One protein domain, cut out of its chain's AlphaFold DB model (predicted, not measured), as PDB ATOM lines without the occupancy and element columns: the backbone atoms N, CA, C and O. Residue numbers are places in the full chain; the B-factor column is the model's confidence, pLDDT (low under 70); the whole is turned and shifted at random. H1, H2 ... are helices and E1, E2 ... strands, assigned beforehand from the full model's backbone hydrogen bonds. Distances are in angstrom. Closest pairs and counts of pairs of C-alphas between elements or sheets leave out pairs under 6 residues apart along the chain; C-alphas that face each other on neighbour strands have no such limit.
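AT A GLANCE: This is residues 523 to 668 of the 924 residues of an uncharacterized protein of Moniliophthora roreri (UniProt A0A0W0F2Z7). A small hairpin of strands E1 and E2 lies with H4, H5 and H6 in one half of this helical domain; in the other half H1 and H2 pack on the longest helix, H3, and H7 packs on H3 too. There are 146 residues printed, with seven named helices and two antiparallel strands in the order H1 H2 H3 H4 H5 H6 E1 E2 H7, mostly helix. The whole is compact, with a radius of gyration of the C-alphas of 15.5 A and spans of 43 by 35 by 29 A.

HOW THE PARTS SIT: E1, residues 639 to 642, and E2, residues 646 to 649, form an antiparallel hairpin; N 640 and O 648 are 2.9 A apart, within hydrogen-bond range. H4, residues 581 to 595, has its closest C-alpha to E2 at Ile 592, 6.3 A from that of Arg 648. H6, residues 628 to 634, touches residues 584 to 588 of H4, about perpendicular at 77 degrees, with closest C-alphas Ile 585 and Ile 631, 6.4 A. H5, residues 608 to 616, touches H6 at a steep tilt of 48 degrees, closest C-alphas Glu 612 and Val 628, 5.3 A. The hub is H3, residues 558 to 575. H1, residues 528 to 537, touches residues 561 to 569 of H3 at a shallow tilt of 7 degrees, closest C-alphas Trp 530 and Leu 562, 6.7 A. H2, residues 542 to 551, touches residues 565 to 572 of H3, closest C-alphas Arg 545 and Ser 572, 6.6 A. H7, residues 652 to 659, touches residues 562 to 566 of H3, closest C-alphas Arg 563 and Phe 657, 6.7 A. Helix packing is mostly crossed. Every O i to N i+4 pair is within hydrogen-bond range except in H2, 5 of 6.

IN THESE COORDINATES: H3 is 25.3 A long and H4 21.5 A. H1 begins at C-alpha 528 (207.301, 220.532, 208.375); H7 ends at C-alpha 659 (216.146, 232.831, 192.558).

THE WHOLE: The C-alphas farthest apart, Glu 551 and Trp 602, are 46.6 A apart. The printed part has no cut. The links H4 to H5 and H5 to H6 are long; residues 597 to 603 and 617 to 625 have pLDDT under 70.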
ATOM      1  N   ARG A 523     213.632 225.914 215.714       96.06
ATOM      2  CA  ARG A 523     214.174 226.463 214.458       96.06
ATOM      3  C   ARG A 523     213.321 226.183 213.229       96.06
ATOM      4  O   ARG A 523     213.423 226.917 212.253       96.06
ATOM      5  N   ALA A 524     212.453 225.180 213.284       95.19
ATOM      6  CA  ALA A 524     211.529 224.894 212.197       95.19
ATOM      7  C   ALA A 524     210.493 226.007 211.977       95.19
ATOM      8  O   ALA A 524     209.897 226.050 210.903       95.19
ATOM      9  N   SER A 525     210.244 226.879 212.968       93.81
ATOM     10  CA  SER A 525     209.235 227.954 212.907       93.81
ATOM     11  C   SER A 525     207.889 227.490 212.327       93.81
ATOM     12  O   SER A 525     207.305 228.154 211.472       93.81
ATOM     13  N   GLY A 526     207.418 226.312 212.753       92.88
ATOM     14  CA  GLY A 526     206.142 225.756 212.299       92.88
ATOM     15  C   GLY A 526     206.146 225.102 210.908       92.88
ATOM     16  O   GLY A 526     205.080 224.767 210.388       92.88
ATOM     17  N   LEU A 527     207.315 224.894 210.292       94.12
ATOM     18  CA  LEU A 527     207.447 224.325 208.948       94.12
ATOM     19  C   LEU A 527     207.867 222.848 208.976       94.12
ATOM     20  O   LEU A 527     209.002 222.504 209.308       94.12
ATOM     21  N   PHE A 528     206.985 221.960 208.514       92.75
ATOM     22  CA  PHE A 528     207.301 220.532 208.375       92.75
ATOM     23  C   PHE A 528     208.376 220.272 207.325       92.75
ATOM     24  O   PHE A 528     209.201 219.379 207.514       92.75
ATOM     25  N   ILE A 529     208.403 221.059 206.242       91.50
ATOM     26  CA  ILE A 529     209.462 220.928 205.236       91.50
ATOM     27  C   ILE A 529     210.841 221.164 205.843       91.50
ATOM     28  O   ILE A 529     211.783 220.459 205.492       91.50
ATOM     29  N   TRP A 530     210.952 222.105 206.781       95.62
ATOM     30  CA  TRP A 530     212.207 222.403 207.452       95.62
ATOM     31  C   TRP A 530     212.672 221.183 208.240       95.62
ATOM     32  O   TRP A 530     213.759 220.663 207.997       95.62
ATOM     33  N   ALA A 531     211.795 220.638 209.087       95.38
ATOM     34  CA  ALA A 531     212.095 219.456 209.888       95.38
ATOM     35  C   ALA A 531     212.446 218.231 209.023       95.38
ATOM     36  O   ALA A 531     213.418 217.531 209.304       95.38
ATOM     37  N   ALA A 532     211.683 217.978 207.956       93.56
ATOM     38  CA  ALA A 532     211.921 216.855 207.053       93.56
ATOM     39  C   ALA A 532     213.241 216.994 206.277       93.56
ATOM     40  O   ALA A 532     213.986 216.018 206.165       93.56
ATOM     41  N   THR A 533     213.548 218.201 205.793       94.50
ATOM     42  CA  THR A 533     214.786 218.489 205.052       94.50
ATOM     43  C   THR A 533     216.002 218.344 205.957       94.50
ATOM     44  O   THR A 533     216.948 217.661 205.570       94.50
ATOM     45  N   VAL A 534     215.962 218.893 207.183       96.44
ATOM     46  CA  VAL A 534     217.055 218.744 208.159       96.44
ATOM     47  C   VAL A 534     217.312 217.275 208.447       96.44
ATOM     48  O   VAL A 534     218.436 216.830 208.264       96.44
ATOM     49  N   VAL A 535     216.285 216.501 208.824       95.62
ATOM     50  CA  VAL A 535     216.430 215.064 209.123       95.62
ATOM     51  C   VAL A 535     217.065 214.306 207.955       95.62
ATOM     52  O   VAL A 535     217.942 213.468 208.170       95.62
ATOM     53  N   LYS A 536     216.627 214.587 206.720       93.81
ATOM     54  CA  LYS A 536     217.177 213.940 205.525       93.81
ATOM     55  C   LYS A 536     218.639 214.339 205.308       93.81
ATOM     56  O   LYS A 536     219.457 213.462 205.077       93.81
ATOM     57  N   PHE A 537     218.972 215.618 205.461       94.69
ATOM     58  CA  PHE A 537     220.318 216.147 205.242       94.69
ATOM     59  C   PHE A 537     221.344 215.695 206.289       94.69
ATOM     60  O   PHE A 537     222.458 215.314 205.943       94.69
ATOM     61  N   ILE A 538     220.987 215.692 207.574       95.25
ATOM     62  CA  ILE A 538     221.909 215.254 208.635       95.25
ATOM     63  C   ILE A 538     222.132 213.735 208.627       95.25
ATOM     64  O   ILE A 538     222.944 213.239 209.394       95.25
ATOM     65  N   SER A 539     221.388 212.970 207.822       90.31
ATOM     66  CA  SER A 539     221.508 211.509 207.814       90.31
ATOM     67  C   SER A 539     222.875 211.022 207.319       90.31
ATOM     68  O   SER A 539     223.279 209.935 207.729       90.31
ATOM     69  N   ASP A 540     223.579 211.803 206.493       86.12
ATOM     70  CA  ASP A 540     224.884 211.403 205.941       86.12
ATOM     71  C   ASP A 540     226.039 211.664 206.926       86.12
ATOM     72  O   ASP A 540     226.953 210.853 207.037       86.12
ATOM     73  N   ASP A 541     225.962 212.753 207.703       90.38
ATOM     74  CA  ASP A 541     226.837 213.032 208.850       90.38
ATOM     75  C   ASP A 541     226.013 213.607 210.007       90.38
ATOM     76  O   ASP A 541     225.739 214.807 210.104       90.38
ATOM     77  N   VAL A 542     225.623 212.711 210.914       93.56
ATOM     78  CA  VAL A 542     224.687 213.022 211.995       93.56
ATOM     79  C   VAL A 542     225.245 214.031 212.986       93.56
ATOM     80  O   VAL A 542     224.482 214.849 213.485       93.56
ATOM     81  N   LYS A 543     226.532 213.966 213.341       92.38
ATOM     82  CA  LYS A 543     227.064 214.806 214.427       92.38
ATOM     83  C   LYS A 543     227.472 216.178 213.914       92.38
ATOM     84  O   LYS A 543     227.071 217.170 214.521       92.38
ATOM     85  N   SER A 544     228.240 216.229 212.826       92.94
ATOM     86  CA  SER A 544     228.764 217.490 212.295       92.94
ATOM     87  C   SER A 544     227.626 218.389 211.810       92.94
ATOM     88  O   SER A 544     227.431 219.491 212.327       92.94
ATOM     89  N   ARG A 545     226.778 217.869 210.910       94.94
ATOM     90  CA  ARG A 545     225.685 218.648 210.311       94.94
ATOM     91  C   ARG A 545     224.612 219.027 211.328       94.94
ATOM     92  O   ARG A 545     224.052 220.116 211.240       94.94
ATOM     93  N   LEU A 546     224.329 218.180 212.325       96.31
ATOM     94  CA  LEU A 546     223.413 218.553 213.410       96.31
ATOM     95  C   LEU A 546     223.948 219.751 214.200       96.31
ATOM     96  O   LEU A 546     223.189 220.685 214.451       96.31
ATOM     97  N   ASN A 547     225.230 219.743 214.575       95.00
ATOM     98  CA  ASN A 547     225.831 220.863 215.299       95.00
ATOM     99  C   ASN A 547     225.781 222.155 214.476       95.00
ATOM    100  O   ASN A 547     225.387 223.180 215.027       95.00
ATOM    101  N   ALA A 548     226.041 222.083 213.163       95.88
ATOM    102  CA  ALA A 548     225.914 223.233 212.267       95.88
ATOM    103  C   ALA A 548     224.525 223.890 212.371       95.88
ATOM    104  O   ALA A 548     224.429 225.103 212.533       95.88
ATOM    105  N   PHE A 549     223.438 223.104 212.398       96.50
ATOM    106  CA  PHE A 549     222.092 223.648 212.630       96.50
ATOM    107  C   PHE A 549     221.875 224.180 214.048       96.50
ATOM    108  O   PHE A 549     221.198 225.196 214.213       96.50
ATOM    109  N   LEU A 550     222.405 223.518 215.078       95.31
ATOM    110  CA  LEU A 550     222.223 223.941 216.471       95.31
ATOM    111  C   LEU A 550     222.970 225.241 216.812       95.31
ATOM    112  O   LEU A 550     222.547 225.953 217.723       95.31
ATOM    113  N   GLU A 551     224.030 225.569 216.075       94.25
ATOM    114  CA  GLU A 551     224.817 226.798 216.233       94.25
ATOM    115  C   GLU A 551     224.191 228.016 215.531       94.25
ATOM    116  O   GLU A 551     224.515 229.160 215.855       94.25
ATOM    117  N   THR A 552     223.230 227.798 214.628       94.50
ATOM    118  CA  THR A 552     222.499 228.891 213.968       94.50
ATOM    119  C   THR A 552     221.649 229.705 214.942       94.50
ATOM    120  O   THR A 552     221.152 229.204 215.959       94.50
ATOM    121  N   GLN A 553     221.409 230.970 214.593       91.31
ATOM    122  CA  GLN A 553     220.450 231.813 215.305       91.31
ATOM    123  C   GLN A 553     219.028 231.260 215.162       91.31
ATOM    124  O   GLN A 553     218.648 230.737 214.114       91.31
ATOM    125  N   LYS A 554     218.217 231.407 216.214       92.00
ATOM    126  CA  LYS A 554     216.807 231.005 216.172       92.00
ATOM    127  C   LYS A 554     216.039 231.955 215.231       92.00
ATOM    128  O   LYS A 554     216.083 233.167 215.453       92.00
ATOM    129  N   PRO A 555     215.360 231.445 214.189       93.19
ATOM    130  CA  PRO A 555     214.590 232.271 213.265       93.19
ATOM    131  C   PRO A 555     213.394 232.935 213.951       93.19
ATOM    132  O   PRO A 555     212.754 232.353 214.825       93.19
ATOM    133  N   GLN A 556     213.077 234.153 213.519       89.75
ATOM    134  CA  GLN A 556     211.935 234.937 213.995       89.75
ATOM    135  C   GLN A 556     210.641 234.590 213.249       89.75
ATOM    136  O   GLN A 556     209.550 234.782 213.777       89.75
ATOM    137  N   ASN A 557     210.748 234.113 212.006       90.56
ATOM    138  CA  ASN A 557     209.611 233.785 211.151       90.56
ATOM    139  C   ASN A 557     209.953 232.677 210.137       90.56
ATOM    140  O   ASN A 557     211.116 232.332 209.925       90.56
ATOM    141  N   ALA A 558     208.918 232.136 209.488       89.56
ATOM    142  CA  ALA A 558     209.030 231.047 208.516       89.56
ATOM    143  C   ALA A 558     209.955 231.348 207.310       89.56
ATOM    144  O   ALA A 558     210.795 230.501 207.003       89.56
ATOM    145  N   PRO A 559     209.876 232.517 206.637       90.31
ATOM    146  CA  PRO A 559     210.815 232.855 205.562       90.31
ATOM    147  C   PRO A 559     212.279 232.846 206.018       90.31
ATOM    148  O   PRO A 559     213.140 232.289 205.335       90.31
ATOM    149  N   GLN A 560     212.566 233.398 207.201       91.81
ATOM    150  CA  GLN A 560     213.910 233.371 207.772       91.81
ATOM    151  C   GLN A 560     214.357 231.943 208.112       91.81
ATOM    152  O   GLN A 560     215.513 231.608 207.870       91.81
ATOM    153  N   ALA A 561     213.460 231.095 208.625       93.81
ATOM    154  CA  ALA A 561     213.761 229.694 208.914       93.81
ATOM    155  C   ALA A 561     214.167 228.915 207.654       93.81
ATOM    156  O   ALA A 561     215.146 228.173 207.688       93.81
ATOM    157  N   LEU A 562     213.463 229.112 206.532       93.00
ATOM    158  CA  LEU A 562     213.805 228.504 205.238       93.00
ATOM    159  C   LEU A 562     215.131 229.028 204.683       93.00
ATOM    160  O   LEU A 562     215.924 228.250 204.166       93.00
ATOM    161  N   ARG A 563     215.404 230.328 204.824       93.00
ATOM    162  CA  ARG A 563     216.694 230.896 204.418       93.00
ATOM    163  C   ARG A 563     217.847 230.269 205.210       93.00
ATOM    164  O   ARG A 563     218.778 229.753 204.605       93.00
ATOM    165  N   ILE A 564     217.737 230.234 206.543       94.12
ATOM    166  CA  ILE A 564     218.738 229.605 207.424       94.12
ATOM    167  C   ILE A 564     218.898 228.118 207.086       94.12
ATOM    168  O   ILE A 564     220.023 227.635 207.037       94.12
ATOM    169  N   LEU A 565     217.799 227.403 206.811       95.44
ATOM    170  CA  LEU A 565     217.832 225.994 206.403       95.44
ATOM    171  C   LEU A 565     218.752 225.759 205.211       95.44
ATOM    172  O   LEU A 565     219.643 224.915 205.278       95.44
ATOM    173  N   TYR A 566     218.488 226.473 204.116       95.25
ATOM    174  CA  TYR A 566     219.177 226.248 202.854       95.25
ATOM    175  C   TYR A 566     220.609 226.773 202.898       95.25
ATOM    176  O   TYR A 566     221.505 226.061 202.460       95.25
ATOM    177  N   GLU A 567     220.846 227.944 203.499       94.75
ATOM    178  CA  GLU A 567     222.202 228.461 203.722       94.75
ATOM    179  C   GLU A 567     223.031 227.479 204.550       94.75
ATOM    180  O   GLU A 567     224.098 227.069 204.116       94.75
ATOM    181  N   THR A 568     222.512 227.016 205.692       95.19
ATOM    182  CA  THR A 568     223.259 226.101 206.570       95.19
ATOM    183  C   THR A 568     223.515 224.756 205.901       95.19
ATOM    184  O   THR A 568     224.615 224.222 206.030       95.19
ATOM    185  N   ALA A 569     222.546 224.207 205.161       94.75
ATOM    186  CA  ALA A 569     222.747 222.965 204.421       94.75
ATOM    187  C   ALA A 569     223.843 223.120 203.351       94.75
ATOM    188  O   ALA A 569     224.776 222.322 203.311       94.75
ATOM    189  N   LEU A 570     223.767 224.162 202.521       94.88
ATOM    190  CA  LEU A 570     224.734 224.383 201.445       94.88
ATOM    191  C   LEU A 570     226.122 224.765 201.986       94.88
ATOM    192  O   LEU A 570     227.119 224.216 201.528       94.88
ATOM    193  N   ASP A 571     226.213 225.624 203.005       93.44
ATOM    194  CA  ASP A 571     227.487 226.010 203.629       93.44
ATOM    195  C   ASP A 571     228.138 224.845 204.399       93.44
ATOM    196  O   ASP A 571     229.368 224.750 204.444       93.44
ATOM    197  N   SER A 572     227.347 223.909 204.943       93.50
ATOM    198  CA  SER A 572     227.880 222.660 205.512       93.50
ATOM    199  C   SER A 572     228.523 221.795 204.427       93.50
ATOM    200  O   SER A 572     229.640 221.324 204.612       93.50
ATOM    201  N   LEU A 573     227.877 221.654 203.260       92.38
ATOM    202  CA  LEU A 573     228.469 220.944 202.118       92.38
ATOM    203  C   LEU A 573     229.746 221.622 201.608       92.38
ATOM    204  O   LEU A 573     230.658 220.928 201.163       92.38
ATOM    205  N   VAL A 574     229.819 222.957 201.690       91.88
ATOM    206  CA  VAL A 574     231.042 223.704 201.367       91.88
ATOM    207  C   VAL A 574     232.154 223.412 202.361       91.88
ATOM    208  O   VAL A 574     233.281 223.162 201.958       91.88
ATOM    209  N   SER A 575     231.828 223.389 203.650       89.06
ATOM    210  CA  SER A 575     232.798 223.128 204.718       89.06
ATOM    211  C   SER A 575     233.328 221.687 204.710       89.06
ATOM    212  O   SER A 575     234.424 221.432 205.200       89.06
ATOM    213  N   GLU A 576     232.552 220.743 204.170       87.81
ATOM    214  CA  GLU A 576     232.927 219.333 203.995       87.81
ATOM    215  C   GLU A 576     233.698 219.057 202.689       87.81
ATOM    216  O   GLU A 576     234.211 217.951 202.504       87.81
ATOM    217  N   GLY A 577     233.722 220.011 201.753       82.81
ATOM    218  CA  GLY A 577     234.299 219.847 200.420       82.81
ATOM    219  C   GLY A 577     235.597 220.624 200.197       82.81
ATOM    220  O   GLY A 577     236.106 221.307 201.081       82.81
ATOM    221  N   ASP A 578     236.124 220.509 198.979       81.12
ATOM    222  CA  ASP A 578     237.276 221.286 198.507       81.12
ATOM    223  C   ASP A 578     236.911 222.771 198.310       81.12
ATOM    224  O   ASP A 578     235.734 223.102 198.173       81.12
ATOM    225  N   GLU A 579     237.911 223.657 198.194       75.50
ATOM    226  CA  GLU A 579     237.718 225.114 198.014       75.50
ATOM    227  C   GLU A 579     236.731 225.482 196.879       75.50
ATOM    228  O   GLU A 579     235.979 226.449 197.012       75.50
ATOM    229  N   ASP A 580     236.637 224.660 195.824       81.94
ATOM    230  CA  ASP A 580     235.813 224.904 194.625       81.94
ATOM    231  C   ASP A 580     234.401 224.272 194.664       81.94
ATOM    232  O   ASP A 580     233.615 224.388 193.714       81.94
ATOM    233  N   ILE A 581     234.039 223.560 195.739       88.00
ATOM    234  CA  ILE A 581     232.757 222.834 195.810       88.00
ATOM    235  C   ILE A 581     231.551 223.779 195.720       88.00
ATOM    236  O   ILE A 581     230.506 223.408 195.185       88.00
ATOM    237  N   ARG A 582     231.701 225.020 196.206       90.50
ATOM    238  CA  ARG A 582     230.666 226.059 196.153       90.50
ATOM    239  C   ARG A 582     230.263 226.355 194.712       90.50
ATOM    240  O   ARG A 582     229.073 226.342 194.403       90.50
ATOM    241  N   ASP A 583     231.238 226.582 193.841       87.81
ATOM    242  CA  ASP A 583     230.982 226.905 192.437       87.81
ATOM    243  C   ASP A 583     230.411 225.700 191.696       87.81
ATOM    244  O   ASP A 583     229.443 225.833 190.949       87.81
ATOM    245  N   SER A 584     230.907 224.501 192.003       88.50
ATOM    246  CA  SER A 584     230.376 223.256 191.443       88.50
ATOM    247  C   SER A 584     228.894 223.046 191.801       88.50
ATOM    248  O   SER A 584     228.077 222.734 190.934       88.50
ATOM    249  N   ILE A 585     228.514 223.290 193.063       92.06
ATOM    250  CA  ILE A 585     227.115 223.243 193.520       92.06
ATOM    251  C   ILE A 585     226.261 224.275 192.772       92.06
ATOM    252  O   ILE A 585     225.167 223.941 192.313       92.06
ATOM    253  N   ARG A 586     226.746 225.517 192.630       91.25
ATOM    254  CA  ARG A 586     226.021 226.584 191.917       91.25
ATOM    255  C   ARG A 586     225.820 226.241 190.445       91.25
ATOM    256  O   ARG A 586     224.716 226.429 189.942       91.25
ATOM    257  N   ILE A 587     226.832 225.670 189.787       88.19
ATOM    258  CA  ILE A 587     226.738 225.194 188.403       88.19
ATOM    259  C   ILE A 587     225.646 224.131 188.281       88.19
ATOM    260  O   ILE A 587     224.725 224.308 187.487       88.19
ATOM    261  N   VAL A 588     225.695 223.064 189.086       90.62
ATOM    262  CA  VAL A 588     224.710 221.972 189.010       90.62
ATOM    263  C   VAL A 588     223.293 222.480 189.287       90.62
ATOM    264  O   VAL A 588     222.378 222.212 188.508       90.62
ATOM    265  N   LEU A 589     223.100 223.266 190.350       92.44
ATOM    266  CA  LEU A 589     221.795 223.846 190.676       92.44
ATOM    267  C   LEU A 589     221.291 224.792 189.581       92.44
ATOM    268  O   LEU A 589     220.098 224.782 189.275       92.44
ATOM    269  N   GLY A 590     222.182 225.573 188.972       90.25
ATOM    270  CA  GLY A 590     221.861 226.475 187.875       90.25
ATOM    271  C   GLY A 590     221.449 225.757 186.600       90.25
ATOM    272  O   GLY A 590     220.453 226.131 185.985       90.25
ATOM    273  N   LEU A 591     222.122 224.661 186.247       88.25
ATOM    274  CA  LEU A 591     221.698 223.820 185.127       88.25
ATOM    275  C   LEU A 591     220.324 223.187 185.404       88.25
ATOM    276  O   LEU A 591     219.446 223.242 184.547       88.25
ATOM    277  N   ILE A 592     220.080 222.687 186.623       89.56
ATOM    278  CA  ILE A 592     218.756 222.178 187.030       89.56
ATOM    279  C   ILE A 592     217.692 223.287 186.956       89.56
ATOM    280  O   ILE A 592     216.570 223.037 186.516       89.56
ATOM    281  N   LEU A 593     218.007 224.518 187.368       88.19
ATOM    282  CA  LEU A 593     217.127 225.685 187.223       88.19
ATOM    283  C   LEU A 593     216.786 225.963 185.754       88.19
ATOM    284  O   LEU A 593     215.610 226.122 185.427       88.19
ATOM    285  N   ALA A 594     217.784 225.948 184.872       87.44
ATOM    286  CA  ALA A 594     217.618 226.218 183.448       87.44
ATOM    287  C   ALA A 594     216.712 225.191 182.743       87.44
ATOM    288  O   ALA A 594     215.919 225.573 181.881       87.44
ATOM    289  N   THR A 595     216.745 223.908 183.140       84.31
ATOM    290  CA  THR A 595     215.868 222.870 182.545       84.31
ATOM    291  C   THR A 595     214.370 223.173 182.676       84.31
ATOM    292  O   THR A 595     213.584 222.726 181.847       84.31
ATOM    293  N   ARG A 596     213.955 223.985 183.656       75.88
ATOM    294  CA  ARG A 596     212.537 224.306 183.916       75.88
ATOM    295  C   ARG A 596     211.898 225.186 182.858       75.88
ATOM    296  O   ARG A 596     210.679 225.263 182.780       75.88
ATOM    297  N   VAL A 597     212.716 225.878 182.074       69.12
ATOM    298  CA  VAL A 597     212.243 226.765 181.006       69.12
ATOM    299  C   VAL A 597     211.697 225.956 179.817       69.12
ATOM    300  O   VAL A 597     211.015 226.489 178.939       69.12
ATOM    301  N   VAL A 598     211.959 224.648 179.808       67.38
ATOM    302  CA  VAL A 598     211.445 223.698 178.832       67.38
ATOM    303  C   VAL A 598     210.108 223.139 179.325       67.38
ATOM    304  O   VAL A 598     210.069 222.233 180.157       67.38
ATOM    305  N   GLU A 599     208.995 223.645 178.786       55.38
ATOM    306  CA  GLU A 599     207.683 223.022 178.997       55.38
ATOM    307  C   GLU A 599     207.708 221.618 178.373       55.38
ATOM    308  O   GLU A 599     207.810 221.444 177.154       55.38
ATOM    309  N   THR A 600     207.737 220.598 179.230       52.31
ATOM    310  CA  THR A 600     208.049 219.217 178.854       52.31
ATOM    311  C   THR A 600     206.829 218.566 178.224       52.31
ATOM    312  O   THR A 600     206.157 217.751 178.845       52.31
ATOM    313  N   TYR A 601     206.496 218.940 176.989       50.44
ATOM    314  CA  TYR A 601     205.317 218.343 176.383       50.44
ATOM    315  C   TYR A 601     205.562 216.887 175.984       50.44
ATOM    316  O   TYR A 601     204.661 216.105 176.246       50.44
ATOM    317  N   TRP A 602     206.728 216.471 175.444       51.34
ATOM    318  CA  TRP A 602     206.825 215.091 174.912       51.34
ATOM    319  C   TRP A 602     208.177 214.342 174.826       51.34
ATOM    320  O   TRP A 602     208.123 213.193 174.398       51.34
ATOM    321  N   TRP A 603     209.370 214.847 175.184       63.69
ATOM    322  CA  TRP A 603     210.604 214.113 174.801       63.69
ATOM    323  C   TRP A 603     211.765 214.188 175.800       63.69
ATOM    324  O   TRP A 603     212.585 215.081 175.718       63.69
ATOM    325  N   VAL A 604     211.899 213.159 176.644       75.31
ATOM    326  CA  VAL A 604     213.074 212.848 177.489       75.31
ATOM    327  C   VAL A 604     213.363 213.880 178.595       75.31
ATOM    328  O   VAL A 604     213.856 214.969 178.313       75.31
ATOM    329  N   PRO A 605     213.126 213.557 179.877       81.75
ATOM    330  CA  PRO A 605     213.508 214.446 180.966       81.75
ATOM    331  C   PRO A 605     215.030 214.435 181.199       81.75
ATOM    332  O   PRO A 605     215.701 213.433 180.943       81.75
ATOM    333  N   CYS A 606     215.575 215.545 181.708       87.31
ATOM    334  CA  CYS A 606     217.003 215.661 182.009       87.31
ATOM    335  C   CYS A 606     217.357 214.846 183.262       87.31
ATOM    336  O   CYS A 606     216.798 215.099 184.327       87.31
ATOM    337  N   THR A 607     218.273 213.885 183.154       90.56
ATOM    338  CA  THR A 607     218.726 213.054 184.284       90.56
ATOM    339  C   THR A 607     220.077 213.516 184.823       90.56
ATOM    340  O   THR A 607     220.810 214.255 184.160       90.56
ATOM    341  N   THR A 608     220.453 213.027 186.004       91.50
ATOM    342  CA  THR A 608     221.779 213.254 186.598       91.50
ATOM    343  C   THR A 608     222.894 212.845 185.635       91.50
ATOM    344  O   THR A 608     223.819 213.618 185.395       91.50
ATOM    345  N   SER A 609     222.767 211.676 184.998       88.56
ATOM    346  CA  SER A 609     223.748 211.190 184.017       88.56
ATOM    347  C   SER A 609     223.840 212.070 182.768       88.56
ATOM    348  O   SER A 609     224.911 212.197 182.186       88.56
ATOM    349  N   MET A 610     222.739 212.693 182.335       89.25
ATOM    350  CA  MET A 610     222.785 213.633 181.209       89.25
ATOM    351  C   MET A 610     223.465 214.939 181.598       89.25
ATOM    352  O   MET A 610     224.283 215.441 180.833       89.25
ATOM    353  N   LEU A 611     223.152 215.485 182.778       89.38
ATOM    354  CA  LEU A 611     223.824 216.686 183.273       89.38
ATOM    355  C   LEU A 611     225.328 216.469 183.411       89.38
ATOM    356  O   LEU A 611     226.088 217.361 183.059       89.38
ATOM    357  N   GLU A 612     225.756 215.289 183.854       88.50
ATOM    358  CA  GLU A 612     227.167 214.899 183.880       88.50
ATOM    359  C   GLU A 612     227.790 215.005 182.480       88.50
ATOM    360  O   GLU A 612     228.757 215.742 182.283       88.50
ATOM    361  N   VAL A 613     227.164 214.404 181.459       85.00
ATOM    362  CA  VAL A 613     227.599 214.540 180.055       85.00
ATOM    363  C   VAL A 613     227.633 216.004 179.597       85.00
ATOM    364  O   VAL A 613     228.565 216.414 178.906       85.00
ATOM    365  N   PHE A 614     226.634 216.806 179.958       86.50
ATOM    366  CA  PHE A 614     226.548 218.216 179.571       86.50
ATOM    367  C   PHE A 614     227.648 219.063 180.213       86.50
ATOM    368  O   PHE A 614     228.238 219.907 179.541       86.50
ATOM    369  N   VAL A 615     227.970 218.798 181.475       82.12
ATOM    370  CA  VAL A 615     229.047 219.474 182.199       82.12
ATOM    371  C   VAL A 615     230.423 219.056 181.672       82.12
ATOM    372  O   VAL A 615     231.279 219.917 181.498       82.12
ATOM    373  N   HIS A 616     230.634 217.786 181.314       74.62
ATOM    374  CA  HIS A 616     231.902 217.339 180.714       74.62
ATOM    375  C   HIS A 616     232.144 217.890 179.299       74.62
ATOM    376  O   HIS A 616     233.291 218.066 178.897       74.62
ATOM    377  N   ASN A 617     231.083 218.175 178.537       65.31
ATOM    378  CA  ASN A 617     231.174 218.730 177.179       65.31
ATOM    379  C   ASN A 617     231.068 220.271 177.141       65.31
ATOM    380  O   ASN A 617     230.973 220.880 176.070       65.31
ATOM    381  N   TRP A 618     231.075 220.912 178.309       68.25
ATOM    382  CA  TRP A 618     231.048 222.356 178.484       68.25
ATOM    383  C   TRP A 618     232.348 223.028 178.009       68.25
ATOM    384  O   TRP A 618     233.444 222.672 178.435       68.25
ATOM    385  N   GLY A 619     232.246 224.062 177.176       54.94
ATOM    386  CA  GLY A 619     233.393 224.756 176.588       54.94
ATOM    387  C   GLY A 619     233.685 226.090 177.251       54.94
ATOM    388  O   GLY A 619     233.405 227.175 176.759       54.94
ATOM    389  N   ALA A 620     234.302 225.919 178.394       48.09
ATOM    390  CA  ALA A 620     235.442 226.621 178.939       48.09
ATOM    391  C   ALA A 620     235.754 225.670 180.075       48.09
ATOM    392  O   ALA A 620     234.996 225.665 181.041       48.09
ATOM    393  N   SER A 621     236.693 224.742 179.862       43.41
ATOM    394  CA  SER A 621     237.001 223.700 180.842       43.41
ATOM    395  C   SER A 621     236.987 224.364 182.217       43.41
ATOM    396  O   SER A 621     237.803 225.275 182.412       43.41
ATOM    397  N   PRO A 622     236.057 224.025 183.135       51.00
ATOM    398  CA  PRO A 622     236.248 224.461 184.499       51.00
ATOM    399  C   PRO A 622     237.663 224.003 184.850       51.00
ATOM    400  O   PRO A 622     238.115 222.938 184.413       51.00
ATOM    401  N   SER A 623     238.418 224.851 185.538       50.44
ATOM    402  CA  SER A 623     239.810 224.578 185.917       50.44
ATOM    403  C   SER A 623     239.975 223.226 186.638       50.44
ATOM    404  O   SER A 623     241.097 222.746 186.785       50.44
ATOM    405  N   LYS A 624     238.857 222.603 187.042       57.03
ATOM    406  CA  LYS A 624     238.712 221.278 187.630       57.03
ATOM    407  C   LYS A 624     237.421 220.598 187.133       57.03
ATOM    408  O   LYS A 624     236.420 221.261 186.883       57.03
ATOM    409  N   GLU A 625     237.449 219.277 187.006       69.44
ATOM    410  CA  GLU A 625     236.314 218.437 186.600       69.44
ATOM    411  C   GLU A 625     235.192 218.479 187.661       69.44
ATOM    412  O   GLU A 625     235.450 218.265 188.847       69.44
ATOM    413  N   VAL A 626     233.956 218.800 187.260       81.44
ATOM    414  CA  VAL A 626     232.796 218.882 188.167       81.44
ATOM    415  C   VAL A 626     232.116 217.516 188.247       81.44
ATOM    416  O   VAL A 626     231.505 217.065 187.282       81.44
ATOM    417  N   ASP A 627     232.178 216.882 189.418       86.94
ATOM    418  CA  ASP A 627     231.488 215.616 189.699       86.94
ATOM    419  C   ASP A 627     230.000 215.871 190.001       86.94
ATOM    420  O   ASP A 627     229.584 216.090 191.146       86.94
ATOM    421  N   VAL A 628     229.187 215.883 188.941       90.06
ATOM    422  CA  VAL A 628     227.739 216.135 189.020       90.06
ATOM    423  C   VAL A 628     227.052 215.099 189.901       90.06
ATOM    424  O   VAL A 628     226.195 215.458 190.711       90.06
ATOM    425  N   LYS A 629     227.429 213.825 189.773       90.31
ATOM    426  CA  LYS A 629     226.794 212.734 190.508       90.31
ATOM    427  C   LYS A 629     226.993 212.890 192.014       90.31
ATOM    428  O   LYS A 629     226.014 212.856 192.759       90.31
ATOM    429  N   SER A 630     228.222 213.148 192.452       89.69
ATOM    430  CA  SER A 630     228.545 213.404 193.861       89.69
ATOM    431  C   SER A 630     227.784 214.610 194.417       89.69
ATOM    432  O   SER A 630     227.265 214.573 195.535       89.69
ATOM    433  N   ILE A 631     227.644 215.681 193.629       91.69
ATOM    434  CA  ILE A 631     226.893 216.877 194.037       91.69
ATOM    435  C   ILE A 631     225.400 216.576 194.177       91.69
ATOM    436  O   ILE A 631     224.792 216.966 195.175       91.69
ATOM    437  N   VAL A 632     224.804 215.871 193.214       92.44
ATOM    438  CA  VAL A 632     223.386 215.495 193.271       92.44
ATOM    439  C   VAL A 632     223.107 214.573 194.458       92.44
ATOM    440  O   VAL A 632     222.120 214.786 195.164       92.44
ATOM    441  N   GLU A 633     223.993 213.613 194.736       90.62
ATOM    442  CA  GLU A 633     223.904 212.740 195.912       90.62
ATOM    443  C   GLU A 633     223.933 213.556 197.217       90.62
ATOM    444  O   GLU A 633     223.037 213.409 198.054       90.62
ATOM    445  N   LYS A 634     224.879 214.497 197.359       90.12
ATOM    446  CA  LYS A 634     224.970 215.409 198.520       90.12
ATOM    447  C   LYS A 634     223.746 216.317 198.676       90.12
ATOM    448  O   LYS A 634     223.343 216.642 199.793       90.12
ATOM    449  N   LEU A 635     223.140 216.724 197.564       92.38
ATOM    450  CA  LEU A 635     221.928 217.546 197.524       92.38
ATOM    451  C   LEU A 635     220.638 216.713 197.577       92.38
ATOM    452  O   LEU A 635     219.542 217.262 197.444       92.38
ATOM    453  N   GLY A 636     220.724 215.404 197.831       89.25
ATOM    454  CA  GLY A 636     219.573 214.503 197.861       89.25
ATOM    455  C   GLY A 636     218.488 214.899 198.870       89.25
ATOM    456  O   GLY A 636     217.345 214.456 198.754       89.25
ATOM    457  N   SER A 637     218.783 215.759 199.852       89.44
ATOM    458  CA  SER A 637     217.780 216.320 200.768       89.44
ATOM    459  C   SER A 637     216.826 217.325 200.109       89.44
ATOM    460  O   SER A 637     215.699 217.473 200.580       89.44
ATOM    461  N   VAL A 638     217.252 217.969 199.019       90.69
ATOM    462  CA  VAL A 638     216.534 219.050 198.322       90.69
ATOM    463  C   VAL A 638     216.296 218.774 196.834       90.69
ATOM    464  O   VAL A 638     215.560 219.525 196.193       90.69
ATOM    465  N   LEU A 639     216.859 217.690 196.297       90.94
ATOM    466  CA  LEU A 639     216.639 217.210 194.933       90.94
ATOM    467  C   LEU A 639     215.811 215.921 194.909       90.94
ATOM    468  O   LEU A 639     215.767 215.154 195.877       90.94
ATOM    469  N   ILE A 640     215.149 215.693 193.780       86.75
ATOM    470  CA  ILE A 640     214.482 214.437 193.444       86.75
ATOM    471  C   ILE A 640     214.723 214.127 191.969       86.75
ATOM    472  O   ILE A 640     214.686 215.027 191.132       86.75
ATOM    473  N   GLU A 641     214.956 212.856 191.670       86.62
ATOM    474  CA  GLU A 641     215.037 212.337 190.310       86.62
ATOM    475  C   GLU A 641     213.954 211.272 190.128       86.62
ATOM    476  O   GLU A 641     213.803 210.393 190.978       86.62
ATOM    477  N   ASP A 642     213.162 211.403 189.065       77.25
ATOM    478  CA  ASP A 642     212.067 210.491 188.708       77.25
ATOM    479  C   ASP A 642     212.215 210.042 187.250       77.25
ATOM    480  O   ASP A 642     212.623 210.835 186.402       77.25
ATOM    481  N   ASP A 643     211.844 208.804 186.928       70.62
ATOM    482  CA  ASP A 643     211.999 208.260 185.571       70.62
ATOM    483  C   ASP A 643     211.206 209.037 184.507       70.62
ATOM    484  O   ASP A 643     211.620 209.104 183.347       70.62
ATOM    485  N   ASN A 644     210.076 209.639 184.889       70.69
ATOM    486  CA  ASN A 644     209.208 210.373 183.970       70.69
ATOM    487  C   ASN A 644     209.571 211.859 183.884       70.69
ATOM    488  O   ASN A 644     209.312 212.490 182.860       70.69
ATOM    489  N   PHE A 645     210.156 212.419 184.946       71.88
ATOM    490  CA  PHE A 645     210.305 213.874 185.110       71.88
ATOM    491  C   PHE A 645     211.741 214.344 185.342       71.88
ATOM    492  O   PHE A 645     211.995 215.547 185.368       71.88
ATOM    493  N   GLY A 646     212.680 213.408 185.456       82.00
ATOM    494  CA  GLY A 646     214.105 213.670 185.590       82.00
ATOM    495  C   GLY A 646     214.467 214.351 186.898       82.00
ATOM    496  O   GLY A 646     213.724 214.308 187.884       82.00
ATOM    497  N   LEU A 647     215.645 214.963 186.896       89.06
ATOM    498  CA  LEU A 647     216.232 215.635 188.038       89.06
ATOM    499  C   LEU A 647     215.632 217.033 188.223       89.06
ATOM    500  O   LEU A 647     215.713 217.891 187.344       89.06
ATOM    501  N   ARG A 648     215.075 217.290 189.407       86.56
ATOM    502  CA  ARG A 648     214.430 218.563 189.751       86.56
ATOM    503  C   ARG A 648     214.570 218.909 191.230       86.56
ATOM    504  O   ARG A 648     214.906 218.068 192.066       86.56
ATOM    505  N   LEU A 649     214.266 220.162 191.571       88.31
ATOM    506  CA  LEU A 649     214.158 220.566 192.974       88.31
ATOM    507  C   LEU A 649     212.922 219.940 193.615       88.31
ATOM    508  O   LEU A 649     211.850 219.890 193.012       88.31
ATOM    509  N   MET A 650     213.057 219.538 194.873       82.88
ATOM    510  CA  MET A 650     211.978 218.919 195.634       82.88
ATOM    511  C   MET A 650     210.854 219.902 195.980       82.88
ATOM    512  O   MET A 650     209.702 219.487 196.070       82.88
ATOM    513  N   HIS A 651     211.150 221.190 196.207       78.88
ATOM    514  CA  HIS A 651     210.130 222.133 196.673       78.88
ATOM    515  C   HIS A 651     210.305 223.582 196.194       78.88
ATOM    516  O   HIS A 651     211.420 224.100 196.113       78.88
ATOM    517  N   LYS A 652     209.168 224.268 195.982       78.81
ATOM    518  CA  LYS A 652     209.063 225.670 195.526       78.81
ATOM    519  C   LYS A 652     209.819 226.672 196.402       78.81
ATOM    520  O   LYS A 652     210.351 227.641 195.884       78.81
ATOM    521  N   SER A 653     209.922 226.444 197.711       87.44
ATOM    522  CA  SER A 653     210.683 227.356 198.585       87.44
ATOM    523  C   SER A 653     212.191 227.334 198.339       87.44
ATOM    524  O   SER A 653     212.845 228.338 198.599       87.44
ATOM    525  N   PHE A 654     212.758 226.215 197.871       90.56
ATOM    526  CA  PHE A 654     214.188 226.157 197.558       90.56
ATOM    527  C   PHE A 654     214.487 226.872 196.240       90.56
ATOM    528  O   PHE A 654     215.445 227.624 196.137       90.56
ATOM    529  N   ASP A 655     213.596 226.706 195.266       87.06
ATOM    530  CA  ASP A 655     213.580 227.481 194.028       87.06
ATOM    531  C   ASP A 655     213.534 229.001 194.293       87.06
ATOM    532  O   ASP A 655     214.393 229.744 193.822       87.06
ATOM    533  N   GLU A 656     212.585 229.450 195.122       86.31
ATOM    534  CA  GLU A 656     212.459 230.858 195.535       86.31
ATOM    535  C   GLU A 656     213.735 231.365 196.228       86.31
ATOM    536  O   GLU A 656     214.193 232.473 195.953       86.31
ATOM    537  N   PHE A 657     214.347 230.543 197.085       91.81
ATOM    538  CA  PHE A 657     215.601 230.874 197.759       91.81
ATOM    539  C   PHE A 657     216.775 231.064 196.784       91.81
ATOM    540  O   PHE A 657     217.530 232.021 196.937       91.81
ATOM    541  N   LEU A 658     216.921 230.189 195.783       92.25
ATOM    542  CA  LEU A 658     217.995 230.284 194.784       92.25
ATOM    543  C   LEU A 658     217.771 231.432 193.789       92.25
ATOM    544  O   LEU A 658     218.733 231.999 193.281       92.25
ATOM    545  N   SER A 659     216.514 231.800 193.539       85.38
ATOM    546  CA  SER A 659     216.146 232.831 192.558       85.38
ATOM    547  C   SER A 659     216.092 234.251 193.140       85.38
ATOM    548  O   SER A 659     215.873 235.212 192.408       85.38
ATOM    549  N   THR A 660     216.266 234.419 194.456       84.38
ATOM    550  CA  THR A 660     216.208 235.738 195.105       84.38
ATOM    551  C   THR A 660     217.605 236.351 195.210       84.38
ATOM    552  O   THR A 660     218.480 235.784 195.858       84.38
ATOM    553  N   SER A 661     217.805 237.549 194.649       73.31
ATOM    554  CA  SER A 661     219.113 238.235 194.585       73.31
ATOM    555  C   SER A 661     219.745 238.579 195.939       73.31
ATOM    556  O   SER A 661     220.934 238.875 196.011       73.31
ATOM    557  N   THR A 662     218.973 238.541 197.027       75.75
ATOM    558  CA  THR A 662     219.465 238.754 198.396       75.75
ATOM    559  C   THR A 662     220.043 237.491 199.041       75.75
ATOM    560  O   THR A 662     220.588 237.569 200.142       75.75
ATOM    561  N   SER A 663     219.921 236.332 198.388       81.56
ATOM    562  CA  SER A 663     220.494 235.066 198.842       81.56
ATOM    563  C   SER A 663     222.000 235.022 198.587       81.56
ATOM    564  O   SER A 663     222.461 235.346 197.493       81.56
ATOM    565  N   SER A 664     222.779 234.535 199.560       85.94
ATOM    566  CA  SER A 664     224.210 234.239 199.360       85.94
ATOM    567  C   SER A 664     224.451 233.127 198.330       85.94
ATOM    568  O   SER A 664     225.561 232.984 197.817       85.94
ATOM    569  N   TRP A 665     223.400 232.369 198.011       92.50
ATOM    570  CA  TRP A 665     223.361 231.291 197.031       92.50
ATOM    571  C   TRP A 665     222.516 231.657 195.805       92.50
ATOM    572  O   TRP A 665     221.980 230.770 195.147       92.50
ATOM    573  N   TYR A 666     222.376 232.953 195.503       92.19
ATOM    574  CA  TYR A 666     221.674 233.407 194.306       92.19
ATOM    575  C   TYR A 666     222.274 232.795 193.031       92.19
ATOM    576  O   TYR A 666     223.501 232.751 192.839       92.19
ATOM    577  N   ILE A 667     221.379 232.341 192.159       91.06
ATOM    578  CA  ILE A 667     221.692 231.784 190.853       91.06
ATOM    579  C   ILE A 667     220.970 232.598 189.786       91.06
ATOM    580  O   ILE A 667     219.741 232.667 189.764       91.06
ATOM    581  N   ASP A 668     221.749 233.170 188.872       87.25
ATOM    582  CA  ASP A 668     221.217 233.821 187.684       87.25
ATOM    583  C   ASP A 668     220.843 232.762 186.641       87.25
ATOM    584  O   ASP A 668     221.689 232.208 185.937       87.25
TER     585      ASP A 668